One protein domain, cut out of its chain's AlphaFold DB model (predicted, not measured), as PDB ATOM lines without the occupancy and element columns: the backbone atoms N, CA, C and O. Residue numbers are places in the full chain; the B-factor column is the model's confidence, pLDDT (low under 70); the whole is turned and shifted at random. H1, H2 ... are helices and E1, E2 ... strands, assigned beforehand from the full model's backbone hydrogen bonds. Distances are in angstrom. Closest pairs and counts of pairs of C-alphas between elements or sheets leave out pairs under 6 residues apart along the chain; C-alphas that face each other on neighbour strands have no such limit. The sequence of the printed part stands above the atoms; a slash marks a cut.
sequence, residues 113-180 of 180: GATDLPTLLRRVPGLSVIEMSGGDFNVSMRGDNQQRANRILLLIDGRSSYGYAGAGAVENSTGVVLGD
ATOM      1  N   GLY A 113     387.106 237.162 219.879       88.69
ATOM      2  CA  GLY A 113     387.332 236.062 218.936       88.69
ATOM      3  C   GLY A 113     388.251 234.959 219.482       88.69
ATOM      4  O   GLY A 113     388.784 234.171 218.705       88.69
ATOM      5  N   ALA A 114     388.490 234.929 220.797       85.44
ATOM      6  CA  ALA A 114     389.382 233.972 221.427       85.44
ATOM      7  C   ALA A 114     388.705 232.601 221.517       85.44
ATOM      8  O   ALA A 114     387.661 232.461 222.148       85.44
ATOM      9  N   THR A 115     389.334 231.591 220.923       85.62
ATOM     10  CA  THR A 115     388.914 230.184 221.019       85.62
ATOM     11  C   THR A 115     389.473 229.493 222.262       85.62
ATOM     12  O   THR A 115     388.910 228.504 222.726       85.62
ATOM     13  N   ASP A 116     390.553 230.046 222.822       82.06
ATOM     14  CA  ASP A 116     391.303 229.463 223.931       82.06
ATOM     15  C   ASP A 116     391.299 230.383 225.159       82.06
ATOM     16  O   ASP A 116     391.469 231.606 225.069       82.06
ATOM     17  N   LEU A 117     391.203 229.774 226.341       83.88
ATOM     18  CA  LEU A 117     391.292 230.466 227.627       83.88
ATOM     19  C   LEU A 117     392.567 231.325 227.809       83.88
ATOM     20  O   LEU A 117     392.430 232.474 228.235       83.88
ATOM     21  N   PRO A 118     393.800 230.861 227.499       84.56
ATOM     22  CA  PRO A 118     395.006 231.684 227.661       84.56
ATOM     23  C   PRO A 118     394.986 232.948 226.791       84.56
ATOM     24  O   PRO A 118     395.453 234.000 227.230       84.56
ATOM     25  N   THR A 119     394.414 232.869 225.588       86.44
ATOM     26  CA  THR A 119     394.263 234.015 224.683       86.44
ATOM     27  C   THR A 119     393.323 235.056 225.278       86.44
ATOM     28  O   THR A 119     393.639 236.246 225.273       86.44
ATOM     29  N   LEU A 120     392.218 234.613 225.878       88.50
ATOM     30  CA  LEU A 120     391.280 235.495 226.562       88.50
ATOM     31  C   LEU A 120     391.908 236.150 227.810       88.50
ATOM     32  O   LEU A 120     391.766 237.354 228.027       88.50
ATOM     33  N   LEU A 121     392.662 235.388 228.611       87.62
ATOM     34  CA  LEU A 121     393.291 235.886 229.841       87.62
ATOM     35  C   LEU A 121     394.369 236.954 229.598       87.62
ATOM     36  O   LEU A 121     394.613 237.772 230.484       87.62
ATOM     37  N   ARG A 122     394.973 237.011 228.403       87.44
ATOM     38  CA  ARG A 122     395.923 238.075 228.021       87.44
ATOM     39  C   ARG A 122     395.290 239.465 227.944       87.44
ATOM     40  O   ARG A 122     396.009 240.456 228.030       87.44
ATOM     41  N   ARG A 123     393.964 239.555 227.799       88.50
ATOM     42  CA  ARG A 123     393.234 240.834 227.787       88.50
ATOM     43  C   ARG A 123     393.106 241.446 229.184       88.50
ATOM     44  O   ARG A 123     392.863 242.642 229.316       88.50
ATOM     45  N   VAL A 124     393.275 240.635 230.226       89.00
ATOM     46  CA  VAL A 124     393.074 241.059 231.608       89.00
ATOM     47  C   VAL A 124     394.315 241.792 232.134       89.00
ATOM     48  O   VAL A 124     395.411 241.225 232.140       89.00
ATOM     49  N   PRO A 125     394.179 243.020 232.663       87.12
ATOM     50  CA  PRO A 125     395.314 243.751 233.211       87.12
ATOM     51  C   PRO A 125     395.877 243.077 234.472       87.12
ATOM     52  O   PRO A 125     395.147 242.660 235.374       87.12
ATOM     53  N   GLY A 126     397.209 243.004 234.560       86.44
ATOM     54  CA  GLY A 126     397.920 242.444 235.717       86.44
ATOM     55  C   GLY A 126     398.027 240.913 235.740       86.44
ATOM     56  O   GLY A 126     398.594 240.364 236.695       86.44
ATOM     57  N   LEU A 127     397.521 240.243 234.699       85.69
ATOM     58  CA  LEU A 127     397.809 238.848 234.378       85.69
ATOM     59  C   LEU A 127     398.937 238.768 233.340       85.69
ATOM     60  O   LEU A 127     399.036 239.599 232.442       85.69
ATOM     61  N   SER A 128     399.802 237.768 233.482       86.31
ATOM     62  CA  SER A 128     400.896 237.470 232.561       86.31
ATOM     63  C   SER A 128     400.778 236.018 232.125       86.31
ATOM     64  O   SER A 128     400.779 235.118 232.962       86.31
ATOM     65  N   VAL A 129     400.658 235.789 230.822       85.44
ATOM     66  CA  VAL A 129     400.517 234.452 230.239       85.44
ATOM     67  C   VAL A 129     401.753 234.170 229.405       85.44
ATOM     68  O   VAL A 129     401.946 234.805 228.366       85.44
ATOM     69  N   ILE A 130     402.566 233.212 229.838       84.50
ATOM     70  CA  ILE A 130     403.692 232.711 229.049       84.50
ATOM     71  C   ILE A 130     403.376 231.330 228.500       84.50
ATOM     72  O   ILE A 130     402.702 230.530 229.142       84.50
ATOM     73  N   GLU A 131     403.877 231.053 227.309       83.12
ATOM     74  CA  GLU A 131     403.886 229.706 226.758       83.12
ATOM     75  C   GLU A 131     405.189 229.027 227.172       83.12
ATOM     76  O   GLU A 131     406.270 229.597 227.016       83.12
ATOM     77  N   MET A 132     405.085 227.836 227.753       77.88
ATOM     78  CA  MET A 132     406.238 227.047 228.170       77.88
ATOM     79  C   MET A 132     406.649 226.038 227.096       77.88
ATOM     80  O   MET A 132     407.841 225.892 226.827       77.88
ATOM     81  N   SER A 133     405.683 225.338 226.492       76.31
ATOM     82  CA  SER A 133     405.937 224.378 225.414       76.31
ATOM     83  C   SER A 133     404.652 224.050 224.653       76.31
ATOM     84  O   SER A 133     403.737 223.503 225.251       76.31
ATOM     85  N   GLY A 134     404.582 224.380 223.359       74.56
ATOM     86  CA  GLY A 134     403.651 223.829 222.359       74.56
ATOM     87  C   GLY A 134     402.212 223.508 222.795       74.56
ATOM     88  O   GLY A 134     401.692 222.477 222.375       74.56
ATOM     89  N   GLY A 135     401.586 224.349 223.625       73.69
ATOM     90  CA  GLY A 135     400.251 224.107 224.202       73.69
ATOM     91  C   GLY A 135     400.155 224.227 225.729       73.69
ATOM     92  O   GLY A 135     399.046 224.355 226.253       73.69
ATOM     93  N   ASP A 136     401.289 224.252 226.430       77.38
ATOM     94  CA  ASP A 136     401.376 224.499 227.870       77.38
ATOM     95  C   ASP A 136     401.538 225.990 228.157       77.38
ATOM     96  O   ASP A 136     402.560 226.600 227.816       77.38
ATOM     97  N   PHE A 137     400.560 226.573 228.852       79.50
ATOM     98  CA  PHE A 137     400.595 227.974 229.253       79.50
ATOM     99  C   PHE A 137     400.707 228.112 230.767       79.50
ATOM    100  O   PHE A 137     399.973 227.479 231.520       79.50
ATOM    101  N   ASN A 138     401.592 228.992 231.224       81.56
ATOM    102  CA  ASN A 138     401.692 229.379 232.626       81.56
ATOM    103  C   ASN A 138     401.113 230.784 232.801       81.56
ATOM    104  O   ASN A 138     401.561 231.742 232.164       81.56
ATOM    105  N   VAL A 139     400.088 230.892 233.644       81.44
ATOM    106  CA  VAL A 139     399.364 232.143 233.884       81.44
ATOM    107  C   VAL A 139     399.754 232.699 235.241       81.44
ATOM    108  O   VAL A 139     399.244 232.236 236.240       81.44
ATOM    109  N   SER A 140     400.589 233.720 235.325       82.81
ATOM    110  CA  SER A 140     400.974 234.337 236.599       82.81
ATOM    111  C   SER A 140     400.257 235.664 236.842       82.81
ATOM    112  O   SER A 140     399.863 236.373 235.917       82.81
ATOM    113  N   MET A 141     400.100 236.039 238.112       81.81
ATOM    114  CA  MET A 141     399.632 237.371 238.504       81.81
ATOM    115  C   MET A 141     400.806 238.189 239.034       81.81
ATOM    116  O   MET A 141     401.611 237.670 239.802       81.81
ATOM    117  N   ARG A 142     400.876 239.484 238.693       82.19
ATOM    118  CA  ARG A 142     401.847 240.431 239.287       82.19
ATOM    119  C   ARG A 142     403.324 239.975 239.224       82.19
ATOM    120  O   ARG A 142     404.099 240.308 240.114       82.19
ATOM    121  N   GLY A 143     403.712 239.238 238.182       76.81
ATOM    122  CA  GLY A 143     405.111 238.869 237.917       76.81
ATOM    123  C   GLY A 143     405.627 237.594 238.599       76.81
ATOM    124  O   GLY A 143     406.811 237.299 238.469       76.81
ATOM    125  N   ASP A 144     404.781 236.816 239.284       73.75
ATOM    126  CA  ASP A 144     405.180 235.541 239.912       73.75
ATOM    127  C   ASP A 144     405.176 234.375 238.906       73.75
ATOM    128  O   ASP A 144     404.300 233.509 238.916       73.75
ATOM    129  N   ASN A 145     406.120 234.409 237.962       69.44
ATOM    130  CA  ASN A 145     406.148 233.523 236.800       69.44
ATOM    131  C   ASN A 145     407.222 232.431 236.907       69.44
ATOM    132  O   ASN A 145     408.174 232.389 236.126       69.44
ATOM    133  N   GLN A 146     407.107 231.572 237.917       70.81
ATOM    134  CA  GLN A 146     407.997 230.421 238.070       70.81
ATOM    135  C   GLN A 146     407.287 229.137 237.647       70.81
ATOM    136  O   GLN A 146     406.090 228.963 237.871       70.81
ATOM    137  N   GLN A 147     408.071 228.181 237.152       61.59
ATOM    138  CA  GLN A 147     407.626 226.853 236.718       61.59
ATOM    139  C   GLN A 147     406.783 226.071 237.751       61.59
ATOM    140  O   GLN A 147     406.106 225.120 237.382       61.59
ATOM    141  N   ARG A 148     406.843 226.435 239.042       58.88
ATOM    142  CA  ARG A 148     406.148 225.753 240.152       58.88
ATOM    143  C   ARG A 148     405.501 226.682 241.188       58.88
ATOM    144  O   ARG A 148     405.021 226.186 242.203       58.88
ATOM    145  N   ALA A 149     405.495 228.002 240.991       54.50
ATOM    146  CA  ALA A 149     405.099 228.947 242.050       54.50
ATOM    147  C   ALA A 149     403.780 229.681 241.798       54.50
ATOM    148  O   ALA A 149     403.520 230.705 242.411       54.50
ATOM    149  N   ASN A 150     402.913 229.177 240.930       65.88
ATOM    150  CA  ASN A 150     401.771 229.955 240.490       65.88
ATOM    151  C   ASN A 150     400.499 229.696 241.335       65.88
ATOM    152  O   ASN A 150     399.849 228.653 241.308       65.88
ATOM    153  N   ARG A 151     400.158 230.684 242.165       71.88
ATOM    154  CA  ARG A 151     399.134 230.592 243.223       71.88
ATOM    155  C   ARG A 151     397.737 231.005 242.748       71.88
ATOM    156  O   ARG A 151     397.049 231.758 243.440       71.88
ATOM    157  N   ILE A 152     397.318 230.552 241.568       77.81
ATOM    158  CA  ILE A 152     395.985 230.852 241.030       77.81
ATOM    159  C   ILE A 152     394.996 229.742 241.382       77.81
ATOM    160  O   ILE A 152     395.257 228.558 241.197       77.81
ATOM    161  N   LEU A 153     393.828 230.155 241.878       79.19
ATOM    162  CA  LEU A 153     392.676 229.288 242.081       79.19
ATOM    163  C   LEU A 153     391.738 229.434 240.882       79.19
ATOM    164  O   LEU A 153     391.097 230.476 240.731       79.19
ATOM    165  N   LEU A 154     391.633 228.381 240.077       78.44
ATOM    166  CA  LEU A 154     390.623 228.278 239.033       78.44
ATOM    167  C   LEU A 154     389.351 227.659 239.614       78.44
ATOM    168  O   LEU A 154     389.390 226.580 240.213       78.44
ATOM    169  N   LEU A 155     388.225 228.349 239.443       81.19
ATOM    170  CA  LEU A 155     386.912 227.835 239.811       81.19
ATOM    171  C   LEU A 155     386.070 227.677 238.551       81.19
ATOM    172  O   LEU A 155     385.904 228.635 237.803       81.19
ATOM    173  N   ILE A 156     385.512 226.487 238.362       78.69
ATOM    174  CA  ILE A 156     384.505 226.201 237.340       78.69
ATOM    175  C   ILE A 156     383.208 225.934 238.102       78.69
ATOM    176  O   ILE A 156     383.190 225.088 238.996       78.69
ATOM    177  N   ASP A 157     382.161 226.716 237.844       76.56
ATOM    178  CA  ASP A 157     380.867 226.625 238.544       76.56
ATOM    179  C   ASP A 157     380.980 226.617 240.085       76.56
ATOM    180  O   ASP A 157     380.265 225.910 240.798       76.56
ATOM    181  N   GLY A 158     381.934 227.385 240.622       74.69
ATOM    182  CA  GLY A 158     382.193 227.479 242.063       74.69
ATOM    183  C   GLY A 158     382.954 226.291 242.667       74.69
ATOM    184  O   GLY A 158     383.221 226.293 243.869       74.69
ATOM    185  N   ARG A 159     383.356 225.303 241.863       75.62
ATOM    186  CA  ARG A 159     384.211 224.188 242.286       75.62
ATOM    187  C   ARG A 159     385.650 224.452 241.870       75.62
ATOM    188  O   ARG A 159     385.912 224.839 240.735       75.62
ATOM    189  N   SER A 160     386.590 224.248 242.788       74.44
ATOM    190  CA  SER A 160     388.012 224.352 242.469       74.44
ATOM    191  C   SER A 160     388.403 223.239 241.502       74.44
ATOM    192  O   SER A 160     388.328 222.063 241.862       74.44
ATOM    193  N   SER A 161     388.842 223.608 240.304       68.38
ATOM    194  CA  SER A 161     389.494 222.676 239.391       68.38
ATOM    195  C   SER A 161     390.979 222.656 239.740       68.38
ATOM    196  O   SER A 161     391.727 223.558 239.372       68.38
ATOM    197  N   TYR A 162     391.387 221.677 240.547       57.41
ATOM    198  CA  TYR A 162     392.795 221.402 240.829       57.41
ATOM    199  C   TYR A 162     393.210 220.227 239.939       57.41
ATOM    200  O   TYR A 162     393.128 219.067 240.339       57.41
ATOM    201  N   GLY A 163     393.557 220.524 238.687       55.53
ATOM    202  CA  GLY A 163     394.187 219.545 237.804       55.53
ATOM    203  C   GLY A 163     395.560 219.147 238.351       55.53
ATOM    204  O   GLY A 163     396.214 219.923 239.044       55.53
ATOM    205  N   TYR A 164     396.012 217.930 238.049       44.72
ATOM    206  CA  TYR A 164     397.315 217.405 238.486       44.72
ATOM    207  C   TYR A 164     398.515 218.183 237.893       44.72
ATOM    208  O   TYR A 164     399.657 217.987 238.311       44.72
ATOM    209  N   ALA A 165     398.263 219.102 236.956       53.12
ATOM    210  CA  ALA A 165     399.202 220.119 236.508       53.12
ATOM    211  C   ALA A 165     399.235 221.247 237.553       53.12
ATOM    212  O   ALA A 165     398.368 222.118 237.600       53.12
ATOM    213  N   GLY A 166     400.199 221.156 238.471       45.97
ATOM    214  CA  GLY A 166     400.305 222.052 239.615       45.97
ATOM    215  C   GLY A 166     400.209 223.530 239.235       45.97
ATOM    216  O   GLY A 166     400.786 223.955 238.243       45.97
ATOM    217  N   ALA A 167     399.527 224.298 240.090       51.41
ATOM    218  CA  ALA A 167     399.723 225.736 240.232       51.41
ATOM    219  C   ALA A 167     399.718 226.502 238.888       51.41
ATOM    220  O   ALA A 167     400.765 226.836 238.350       51.41
ATOM    221  N   GLY A 168     398.523 226.763 238.345       54.03
ATOM    222  CA  GLY A 168     398.268 227.720 237.257       54.03
ATOM    223  C   GLY A 168     398.921 227.441 235.892       54.03
ATOM    224  O   GLY A 168     399.032 228.348 235.059       54.03
ATOM    225  N   ALA A 169     399.285 226.185 235.639       55.94
ATOM    226  CA  ALA A 169     399.389 225.668 234.283       55.94
ATOM    227  C   ALA A 169     397.971 225.508 233.702       55.94
ATOM    228  O   ALA A 169     397.151 224.757 234.233       55.94
ATOM    229  N   VAL A 170     397.663 226.261 232.649       60.94
ATOM    230  CA  VAL A 170     396.451 226.079 231.848       60.94
ATOM    231  C   VAL A 170     396.865 225.270 230.628       60.94
ATOM    232  O   VAL A 170     397.497 225.798 229.715       60.94
ATOM    233  N   GLU A 171     396.548 223.980 230.643       57.62
ATOM    234  CA  GLU A 171     396.782 223.090 229.510       57.62
ATOM    235  C   GLU A 171     395.568 223.137 228.579       57.62
ATOM    236  O   GLU A 171     394.420 223.047 229.032       57.62
ATOM    237  N   ASN A 172     395.804 223.249 227.271       51.56
ATOM    238  CA  ASN A 172     394.726 223.256 226.278       51.56
ATOM    239  C   ASN A 172     393.914 221.938 226.263       51.56
ATOM    240  O   ASN A 172     392.786 221.892 225.781       51.56
ATOM    241  N   SER A 173     394.446 220.857 226.845       49.00
ATOM    242  CA  SER A 173     393.755 219.571 227.000       49.00
ATOM    243  C   SER A 173     392.691 219.563 228.107       49.00
ATOM    244  O   SER A 173     391.905 218.619 228.188       49.00
ATOM    245  N   THR A 174     392.594 220.624 228.925       56.59
ATOM    246  CA  THR A 174     391.600 220.721 230.015       56.59
ATOM    247  C   THR A 174     390.152 220.850 229.499       56.59
ATOM    248  O   THR A 174     389.216 220.894 230.291       56.59
ATOM    249  N   GLY A 175     389.928 220.879 228.179       53.06
ATOM    250  CA  GLY A 175     388.599 220.734 227.573       53.06
ATOM    251  C   GLY A 175     387.639 221.899 227.831       53.06
ATOM    252  O   GLY A 175     386.437 221.757 227.618       53.06
ATOM    253  N   VAL A 176     388.141 223.049 228.292       60.97
ATOM    254  CA  VAL A 176     387.345 224.274 228.445       60.97
ATOM    255  C   VAL A 176     387.360 225.013 227.110       60.97
ATOM    256  O   VAL A 176     388.188 225.893 226.883       60.97
ATOM    257  N   VAL A 177     386.468 224.603 226.210       60.88
ATOM    258  CA  VAL A 177     386.244 225.280 224.928       60.88
ATOM    259  C   VAL A 177     385.348 226.491 225.179       60.88
ATOM    260  O   VAL A 177     384.256 226.360 225.729       60.88
ATOM    261  N   LEU A 178     385.824 227.680 224.806       62.59
ATOM    262  CA  LEU A 178     385.050 228.920 224.858       62.59
ATOM    263  C   LEU A 178     384.337 229.100 223.511       62.59
ATOM    264  O   LEU A 178     384.711 229.937 222.698       62.59
ATOM    265  N   GLY A 179     383.353 228.247 223.248       57.03
ATOM    266  CA  GLY A 179     382.552 228.257 222.028       57.03
ATOM    267  C   GLY A 179     381.244 227.517 222.276       57.03
ATOM    268  O   GLY A 179     381.277 226.481 222.928       57.03
ATOM    269  N   ASP A 180     380.155 228.127 221.808       42.66
ATOM    270  CA  ASP A 180     378.745 227.698 221.777       42.66
ATOM    271  C   ASP A 180     378.268 226.643 222.798       42.66
ATOM    272  O   ASP A 180     378.535 225.431 222.622       42.66
TER     273      ASP A 180
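What this domain is: This is residues 113 to 180 of the 180 residues of the protein "TonB-dependent receptor" of Nitrospira sp. CG24D (UniProt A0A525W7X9). With little regular structure, this is a small antiparallel sheet with short helix H1 over one face and a long loop, residues 142 to 168, leading from E2 to E3. The printed part has 68 residues, 21 of them in named elements, in the order H1, E1, E2, E3; the class is mixed. It is compact, with a radius of gyration of the C-alphas of 11.6 A and spans of 33 by 25 by 24 A.

Where its parts are: H1 is residues 117 to 121, beginning at C-alpha (391.292, 230.466, 227.627). E1, residues 127 to 133, is 18.9 A long; E2, residues 136 to 141, 16.8 A. E3, residues 169 to 171, ends at C-alpha (396.782, 223.090, 229.510).

How they stand to each other: E1, E2 and E3 form a meander, each strand the antiparallel neighbour of the one before. In hairpin E1 and E2, N 130 and O 138 are 2.9 A apart; in hairpin E2 and E3, N 170 and O 137 are 2.8 A apart. H1 is on the sheet at a height of 8.3 A, only just over E2 with 3 C-alphas; their closest C-alphas, Pro 118 and Phe 137, are 6.9 A apart. H1's O i to N i+4 pair is within hydrogen-bond range.

The domain as a whole: The C-alphas farthest apart, Gln 146 and Asp 180, are 33.6 A apart. The printed part has no cut; the E2 to E3 link is long. Mean pLDDT of the printed part is 72.1, and residues 145, 147 to 150 and 161 to 180 are under 70.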